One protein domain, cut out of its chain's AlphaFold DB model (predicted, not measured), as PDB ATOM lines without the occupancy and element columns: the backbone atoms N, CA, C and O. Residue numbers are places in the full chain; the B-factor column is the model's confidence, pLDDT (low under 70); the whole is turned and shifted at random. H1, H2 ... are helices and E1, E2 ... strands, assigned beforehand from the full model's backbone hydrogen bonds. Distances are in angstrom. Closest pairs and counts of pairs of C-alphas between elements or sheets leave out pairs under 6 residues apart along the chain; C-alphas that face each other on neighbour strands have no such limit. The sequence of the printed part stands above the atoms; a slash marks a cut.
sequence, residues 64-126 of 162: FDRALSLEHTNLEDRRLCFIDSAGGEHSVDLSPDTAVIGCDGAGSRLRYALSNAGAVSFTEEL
ATOM      1  N   PHE A  64      11.448 -17.083  73.979       97.38
ATOM      2  CA  PHE A  64      11.258 -17.164  75.428       97.38
ATOM      3  C   PHE A  64      11.015 -15.781  76.041       97.38
ATOM      4  O   PHE A  64      11.305 -14.756  75.425       97.38
ATOM      5  N   ASP A  65      10.505 -15.766  77.273       97.62
ATOM      6  CA  ASP A  65      10.185 -14.539  78.011       97.62
ATOM      7  C   ASP A  65       9.212 -13.621  77.249       97.62
ATOM      8  O   ASP A  65       9.433 -12.425  77.072       97.62
ATOM      9  N   ARG A  66       8.143 -14.218  76.712       97.75
ATOM     10  CA  ARG A  66       7.075 -13.530  75.978       97.75
ATOM     11  C   ARG A  66       5.722 -13.995  76.502       97.75
ATOM     12  O   ARG A  66       5.140 -14.955  76.003       97.75
ATOM     13  N   ALA A  67       5.213 -13.326  77.532       97.56
ATOM     14  CA  ALA A  67       3.894 -13.615  78.082       97.56
ATOM     15  C   ALA A  67       2.818 -12.824  77.323       97.56
ATOM     16  O   ALA A  67       2.877 -11.600  77.278       97.56
ATOM     17  N   LEU A  68       1.813 -13.491  76.746       97.88
ATOM     18  CA  LEU A  68       0.716 -12.810  76.040       97.88
ATOM     19  C   LEU A  68       0.000 -11.824  76.982       97.88
ATOM     20  O   LEU A  68      -0.373 -12.191  78.089       97.88
ATOM     21  N   SER A  69      -0.246 -10.585  76.582       96.94
ATOM     22  CA  SER A  69      -0.984  -9.600  77.376       96.94
ATOM     23  C   SER A  69      -2.474  -9.652  77.063       96.94
ATOM     24  O   SER A  69      -2.840  -9.609  75.895       96.94
ATOM     25  N   LEU A  70      -3.341  -9.704  78.077       95.19
ATOM     26  CA  LEU A  70      -4.791  -9.580  77.869       95.19
ATOM     27  C   LEU A  70      -5.228  -8.127  77.671       95.19
ATOM     28  O   LEU A  70      -6.226  -7.883  77.007       95.19
ATOM     29  N   GLU A  71      -4.487  -7.179  78.243       93.75
ATOM     30  CA  GLU A  71      -4.818  -5.751  78.202       93.75
ATOM     31  C   GLU A  71      -4.317  -5.094  76.912       93.75
ATOM     32  O   GLU A  71      -4.988  -4.240  76.344       93.75
ATOM     33  N   HIS A  72      -3.146  -5.521  76.425       93.50
ATOM     34  CA  HIS A  72      -2.494  -4.914  75.260       93.50
ATOM     35  C   HIS A  72      -2.759  -5.671  73.947       93.50
ATOM     36  O   HIS A  72      -2.398  -5.172  72.879       93.50
ATOM     37  N   THR A  73      -3.363  -6.864  74.002       93.19
ATOM     38  CA  THR A  73      -3.808  -7.615  72.813       93.19
ATOM     39  C   THR A  73      -5.124  -7.043  72.299       93.19
ATOM     40  O   THR A  73      -6.064  -6.878  73.071       93.19
ATOM     41  N   ASN A  74      -5.215  -6.798  70.991       89.94
ATOM     42  CA  ASN A  74      -6.450  -6.372  70.341       89.94
ATOM     43  C   ASN A  74      -6.739  -7.269  69.132       89.94
ATOM     44  O   ASN A  74      -6.095  -7.163  68.090       89.94
ATOM     45  N   LEU A  75      -7.726  -8.153  69.275       90.44
ATOM     46  CA  LEU A  75      -8.111  -9.082  68.215       90.44
ATOM     47  C   LEU A  75      -8.894  -8.403  67.080       90.44
ATOM     48  O   LEU A  75      -8.818  -8.881  65.950       90.44
ATOM     49  N   GLU A  76      -9.584  -7.285  67.338       88.31
ATOM     50  CA  GLU A  76     -10.261  -6.498  66.294       88.31
ATOM     51  C   GLU A  76      -9.237  -5.850  65.355       88.31
ATOM     52  O   GLU A  76      -9.353  -5.945  64.131       88.31
ATOM     53  N   ASP A  77      -8.163  -5.303  65.932       90.19
ATOM     54  CA  ASP A  77      -7.017  -4.761  65.191       90.19
ATOM     55  C   ASP A  77      -6.085  -5.856  64.649       90.19
ATOM     56  O   ASP A  77      -5.067  -5.546  64.032       90.19
ATOM     57  N   ARG A  78      -6.422  -7.139  64.855       92.00
ATOM     58  CA  ARG A  78      -5.607  -8.291  64.449       92.00
ATOM     59  C   ARG A  78      -4.182  -8.221  65.009       92.00
ATOM     60  O   ARG A  78      -3.225  -8.459  64.287       92.00
ATOM     61  N   ARG A  79      -4.024  -7.920  66.299       93.88
ATOM     62  CA  ARG A  79      -2.715  -7.780  66.953       93.88
ATOM     63  C   ARG A  79      -2.651  -8.536  68.272       93.88
ATOM     64  O   ARG A  79      -3.467  -8.312  69.167       93.88
ATOM     65  N   LEU A  80      -1.631  -9.375  68.426       96.56
ATOM     66  CA  LEU A  80      -1.244  -9.955  69.714       96.56
ATOM     67  C   LEU A  80      -0.111  -9.129  70.317       96.56
ATOM     68  O   LEU A  80       0.805  -8.734  69.602       96.56
ATOM     69  N   CYS A  81      -0.148  -8.886  71.624       97.56
ATOM     70  CA  CYS A  81       0.951  -8.230  72.329       97.56
ATOM     71  C   CYS A  81       1.495  -9.149  73.418       97.56
ATOM     72  O   CYS A  81       0.721  -9.751  74.160       97.56
ATOM     73  N   PHE A  82       2.815  -9.241  73.528       98.12
ATOM     74  CA  PHE A  82       3.525 -10.014  74.537       98.12
ATOM     75  C   PHE A  82       4.384  -9.090  75.396       98.12
ATOM     76  O   PHE A  82       4.980  -8.146  74.883       98.12
ATOM     77  N   ILE A  83       4.468  -9.385  76.688       98.12
ATOM     78  CA  ILE A  83       5.272  -8.656  77.667       98.12
ATOM     79  C   ILE A  83       6.401  -9.565  78.136       98.12
ATOM     80  O   ILE A  83       6.173 -10.746  78.416       98.12
ATOM     81  N   ASP A  84       7.608  -9.020  78.193       97.94
ATOM     82  CA  ASP A  84       8.766  -9.700  78.767       97.94
ATOM     83  C   ASP A  84       8.943  -9.400  80.261       97.94
ATOM     84  O   ASP A  84       8.272  -8.538  80.833       97.94
ATOM     85  N   SER A  85       9.843 -10.124  80.922       96.62
ATOM     86  CA  SER A  85      10.095  -9.976  82.359       96.62
ATOM     87  C   SER A  85      10.623  -8.593  82.767       96.62
ATOM     88  O   SER A  85      10.510  -8.220  83.936       96.62
ATOM     89  N   ALA A  86      11.158  -7.814  81.822       97.19
ATOM     90  CA  ALA A  86      11.601  -6.438  82.027       97.19
ATOM     91  C   ALA A  86      10.495  -5.399  81.745       97.19
ATOM     92  O   ALA A  86      10.724  -4.201  81.922       97.19
ATOM     93  N   GLY A  87       9.302  -5.839  81.332       95.75
ATOM     94  CA  GLY A  87       8.176  -4.978  80.973       95.75
ATOM     95  C   GLY A  87       8.213  -4.461  79.532       95.75
ATOM     96  O   GLY A  87       7.448  -3.561  79.196       95.75
ATOM     97  N   GLY A  88       9.089  -4.994  78.679       97.19
ATOM     98  CA  GLY A  88       9.137  -4.671  77.256       97.19
ATOM     99  C   GLY A  88       7.952  -5.261  76.491       97.19
ATOM    100  O   GLY A  88       7.573  -6.411  76.715       97.19
ATOM    101  N   GLU A  89       7.383  -4.482  75.566       97.38
ATOM    102  CA  GLU A  89       6.271  -4.907  74.707       97.38
ATOM    103  C   GLU A  89       6.756  -5.433  73.350       97.38
ATOM    104  O   GLU A  89       7.577  -4.812  72.675       97.38
ATOM    105  N   HIS A  90       6.177  -6.552  72.913       96.94
ATOM    106  CA  HIS A  90       6.465  -7.211  71.639       96.94
ATOM    107  C   HIS A  90       5.143  -7.502  70.935       96.94
ATOM    108  O   HIS A  90       4.381  -8.364  71.371       96.94
ATOM    109  N   SER A  91       4.841  -6.771  69.864       94.94
ATOM    110  CA  SER A  91       3.599  -6.960  69.105       94.94
ATOM    111  C   SER A  91       3.802  -7.863  67.892       94.94
ATOM    112  O   SER A  91       4.835  -7.804  67.227       94.94
ATOM    113  N   VAL A  92       2.789  -8.673  67.599       93.81
ATOM    114  CA  VAL A  92       2.685  -9.499  66.396       93.81
ATOM    115  C   VAL A  92       1.389  -9.138  65.682       93.81
ATOM    116  O   VAL A  92       0.301  -9.335  66.229       93.81
ATOM    117  N   ASP A  93       1.517  -8.629  64.461       93.38
ATOM    118  CA  ASP A  93       0.383  -8.344  63.588       93.38
ATOM    119  C   ASP A  93      -0.062  -9.628  62.880       93.38
ATOM    120  O   ASP A  93       0.728 -10.333  62.250       93.38
ATOM    121  N   LEU A  94      -1.349  -9.936  62.985       91.38
ATOM    122  CA  LEU A  94      -1.984 -11.100  62.386       91.38
ATOM    123  C   LEU A  94      -2.457 -10.731  60.979       91.38
ATOM    124  O   LEU A  94      -3.580 -10.260  60.757       91.38
ATOM    125  N   SER A  95      -1.581 -10.939  60.000       87.88
ATOM    126  CA  SER A  95      -1.961 -10.845  58.592       87.88
ATOM    127  C   SER A  95      -3.049 -11.882  58.246       87.88
ATOM    128  O   SER A  95      -3.200 -12.880  58.952       87.88
ATOM    129  N   PRO A  96      -3.829 -11.693  57.163       84.62
ATOM    130  CA  PRO A  96      -4.877 -12.644  56.766       84.62
ATOM    131  C   PRO A  96      -4.402 -14.092  56.549       84.62
ATOM    132  O   PRO A  96      -5.208 -15.014  56.618       84.62
ATOM    133  N   ASP A  97      -3.116 -14.287  56.266       88.00
ATOM    134  CA  ASP A  97      -2.444 -15.575  56.080       88.00
ATOM    135  C   ASP A  97      -1.724 -16.088  57.343       88.00
ATOM    136  O   ASP A  97      -1.128 -17.165  57.318       88.00
ATOM    137  N   THR A  98      -1.811 -15.367  58.465       90.31
ATOM    138  CA  THR A  98      -1.243 -15.794  59.748       90.31
ATOM    139  C   THR A  98      -2.237 -16.653  60.523       90.31
ATOM    140  O   THR A  98      -3.306 -16.198  60.930       90.31
ATOM    141  N   ALA A  99      -1.852 -17.900  60.793       91.69
ATOM    142  CA  ALA A  99      -2.566 -18.775  61.713       91.69
ATOM    143  C   ALA A  99      -1.971 -18.676  63.124       91.69
ATOM    144  O   ALA A  99      -0.755 -18.731  63.301       91.69
ATOM    145  N   VAL A 100      -2.839 -18.596  64.135       93.88
ATOM    146  CA  VAL A 100      -2.453 -18.631  65.552       93.88
ATOM    147  C   VAL A 100      -2.951 -19.930  66.166       93.88
ATOM    148  O   VAL A 100      -4.130 -20.265  66.049       93.88
ATOM    149  N   ILE A 101      -2.060 -20.651  66.844       95.75
ATOM    150  CA  ILE A 101      -2.388 -21.894  67.546       95.75
ATOM    151  C   ILE A 101      -2.119 -21.691  69.041       95.75
ATOM    152  O   ILE A 101      -0.987 -21.445  69.449       95.75
ATOM    153  N   GLY A 102      -3.173 -21.783  69.855       95.44
ATOM    154  CA  GLY A 102      -3.088 -21.677  71.311       95.44
ATOM    155  C   GLY A 102      -2.626 -22.979  71.956       95.44
ATOM    156  O   GLY A 102      -3.424 -23.898  72.124       95.44
ATOM    157  N   CYS A 103      -1.351 -23.036  72.341       97.06
ATOM    158  CA  CYS A 103      -0.741 -24.155  73.069       97.06
ATOM    159  C   CYS A 103      -0.275 -23.743  74.482       97.06
ATOM    160  O   CYS A 103       0.681 -24.298  75.015       97.06
ATOM    161  N   ASP A 104      -0.934 -22.755  75.094       97.00
ATOM    162  CA  ASP A 104      -0.537 -22.066  76.335       97.00
ATOM    163  C   ASP A 104      -1.121 -22.682  77.626       97.00
ATOM    164  O   ASP A 104      -1.110 -22.070  78.693       97.00
ATOM    165  N   GLY A 105      -1.578 -23.934  77.551       96.88
ATOM    166  CA  GLY A 105      -1.927 -24.757  78.711       96.88
ATOM    167  C   GLY A 105      -3.310 -24.493  79.318       96.88
ATOM    168  O   GLY A 105      -4.174 -23.836  78.736       96.88
ATOM    169  N   ALA A 106      -3.544 -25.070  80.504       95.12
ATOM    170  CA  ALA A 106      -4.853 -25.047  81.158       95.12
ATOM    171  C   ALA A 106      -5.347 -23.616  81.425       95.12
ATOM    172  O   ALA A 106      -6.487 -23.320  81.099       95.12
ATOM    173  N   GLY A 107      -4.484 -22.712  81.905       93.94
ATOM    174  CA  GLY A 107      -4.782 -21.287  82.132       93.94
ATOM    175  C   GLY A 107      -4.565 -20.391  80.905       93.94
ATOM    176  O   GLY A 107      -4.010 -19.303  81.039       93.94
ATOM    177  N   SER A 108      -4.937 -20.873  79.714       97.44
ATOM    178  CA  SER A 108      -4.696 -20.217  78.421       97.44
ATOM    179  C   SER A 108      -5.155 -18.759  78.387       97.44
ATOM    180  O   SER A 108      -6.351 -18.465  78.436       97.44
ATOM    181  N   ARG A 109      -4.207 -17.838  78.207       96.81
ATOM    182  CA  ARG A 109      -4.475 -16.404  78.046       96.81
ATOM    183  C   ARG A 109      -5.076 -16.117  76.678       96.81
ATOM    184  O   ARG A 109      -5.942 -15.253  76.574       96.81
ATOM    185  N   LEU A 110      -4.711 -16.875  75.644       96.62
ATOM    186  CA  LEU A 110      -5.355 -16.724  74.338       96.62
ATOM    187  C   LEU A 110      -6.852 -17.059  74.411       96.62
ATOM    188  O   LEU A 110      -7.669 -16.340  73.838       96.62
ATOM    189  N   ARG A 111      -7.230 -18.105  75.161       96.75
ATOM    190  CA  ARG A 111      -8.642 -18.456  75.373       96.75
ATOM    191  C   ARG A 111      -9.413 -17.335  76.074       96.75
ATOM    192  O   ARG A 111     -10.506 -16.998  75.625       96.75
ATOM    193  N   TYR A 112      -8.846 -16.723  77.117       96.12
ATOM    194  CA  TYR A 112      -9.460 -15.553  77.760       96.12
ATOM    195  C   TYR A 112      -9.584 -14.364  76.796       96.12
ATOM    196  O   TYR A 112     -10.638 -13.737  76.754       96.12
ATOM    197  N   ALA A 113      -8.564 -14.080  75.976       95.19
ATOM    198  CA  ALA A 113      -8.621 -13.001  74.986       95.19
ATOM    199  C   ALA A 113      -9.748 -13.216  73.959       95.19
ATOM    200  O   ALA A 113     -10.526 -12.301  73.690       95.19
ATOM    201  N   LEU A 114      -9.887 -14.441  73.440       95.19
ATOM    202  CA  LEU A 114     -10.977 -14.811  72.533       95.19
ATOM    203  C   LEU A 114     -12.350 -14.685  73.204       95.19
ATOM    204  O   LEU A 114     -13.306 -14.243  72.569       95.19
ATOM    205  N   SER A 115     -12.458 -15.051  74.483       95.19
ATOM    206  CA  SER A 115     -13.711 -14.927  75.230       95.19
ATOM    207  C   SER A 115     -14.091 -13.472  75.496       95.19
ATOM    208  O   SER A 115     -15.258 -13.123  75.347       95.19
ATOM    209  N   ASN A 116     -13.124 -12.617  75.835       93.00
ATOM    210  CA  ASN A 116     -13.346 -11.182  76.034       93.00
ATOM    211  C   ASN A 116     -13.783 -10.488  74.738       93.00
ATOM    212  O   ASN A 116     -14.601  -9.575  74.779       93.00
ATOM    213  N   ALA A 117     -13.287 -10.959  73.591       92.62
ATOM    214  CA  ALA A 117     -13.722 -10.516  72.268       92.62
ATOM    215  C   ALA A 117     -15.074 -11.118  71.826       92.62
ATOM    216  O   ALA A 117     -15.517 -10.885  70.705       92.62
ATOM    217  N   GLY A 118     -15.724 -11.937  72.663       94.19
ATOM    218  CA  GLY A 118     -16.998 -12.585  72.344       94.19
ATOM    219  C   GLY A 118     -16.912 -13.687  71.281       94.19
ATOM    220  O   GLY A 118     -17.944 -14.147  70.798       94.19
ATOM    221  N   ALA A 119     -15.706 -14.126  70.909       94.06
ATOM    222  CA  ALA A 119     -15.502 -15.145  69.881       94.06
ATOM    223  C   ALA A 119     -15.767 -16.568  70.396       94.06
ATOM    224  O   ALA A 119     -16.140 -17.451  69.624       94.06
ATOM    225  N   VAL A 120     -15.565 -16.802  71.696       95.06
ATOM    226  CA  VAL A 120     -15.802 -18.095  72.352       95.06
ATOM    227  C   VAL A 120     -16.422 -17.899  73.734       95.06
ATOM    228  O   VAL A 120     -16.278 -16.851  74.353       95.06
ATOM    229  N   SER A 121     -17.063 -18.941  74.249       96.44
ATOM    230  CA  SER A 121     -17.469 -19.051  75.652       96.44
ATOM    231  C   SER A 121     -16.897 -20.338  76.233       96.44
ATOM    232  O   SER A 121     -16.902 -21.362  75.546       96.44
ATOM    233  N   PHE A 122     -16.441 -20.321  77.483       96.00
ATOM    234  CA  PHE A 122     -15.937 -21.516  78.162       96.00
ATOM    235  C   PHE A 122     -16.298 -21.504  79.652       96.00
ATOM    236  O   PHE A 122     -16.710 -20.484  80.200       96.00
ATOM    237  N   THR A 123     -16.138 -22.656  80.297       95.94
ATOM    238  CA  THR A 123     -16.348 -22.851  81.735       95.94
ATOM    239  C   THR A 123     -15.090 -23.422  82.370       95.94
ATOM    240  O   THR A 123     -14.393 -24.224  81.747       95.94
ATOM    241  N   GLU A 124     -14.836 -23.059  83.622       95.62
ATOM    242  CA  GLU A 124     -13.755 -23.608  84.438       95.62
ATOM    243  C   GLU A 124     -14.335 -24.066  85.774       95.62
ATOM    244  O   GLU A 124     -14.993 -23.293  86.469       95.62
ATOM    245  N   GLU A 125     -14.105 -25.331  86.119       95.88
ATOM    246  CA  GLU A 125     -14.527 -25.929  87.383       95.88
ATOM    247  C   GLU A 125     -13.286 -26.438  88.115       95.88
ATOM    248  O   GLU A 125     -12.575 -27.319  87.628       95.88
ATOM    249  N   LEU A 126     -13.005 -25.854  89.279       94.44
ATOM    250  CA  LEU A 126     -11.923 -26.317  90.139       94.44
ATOM    251  C   LEU A 126     -12.400 -27.526  90.943       94.44
ATOM    252  O   LEU A 126     -13.425 -27.470  91.621       94.44
TER     253      LEU A 126
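What this domain is: This is residues 64 to 126 of the 162 residues of an uncharacterized protein of Perkinsus olseni (UniProt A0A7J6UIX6). There is little regular structure here: mostly loops, with a small two-strand hairpin, E1 and E2, on one side and a short helix, H1, on the other, and a tail, residues 117 to 126, beyond H1. Residues 67 to 68 pair antiparallel with residues 82 to 83 of E1. The 63 printed residues run E1, E2, H1; the class is mixed, and the named elements hold only 18 residues. The whole is compact, radius of gyration of the C-alphas 12.2 A, spanning 33 by 29 by 19 A.

Where its parts are: After residues 64 to 78, E1, residues 79 to 83, starts at C-alpha (-2.715, -7.780, 66.953) and is 13.4 A long. E2, residues 89 to 93, is 13.0 A long. H1, residues 109 to 116, ends at C-alpha (-13.346, -11.182, 76.034).

How they stand to each other: E1 and E2 form an antiparallel hairpin, at 159 degrees, through a tight link; N 82 and O 90 are 2.8 A apart, within hydrogen-bond range. E1 and H1 are apart. In H1 every O i to N i+4 pair is within hydrogen-bond range.

The domain as a whole: The farthest C-alphas, of Asp 97 and Leu 126, are 36.9 A apart. E2 to H1 is a long link. The printed part has no cut, and no printed residue has pLDDT under 70.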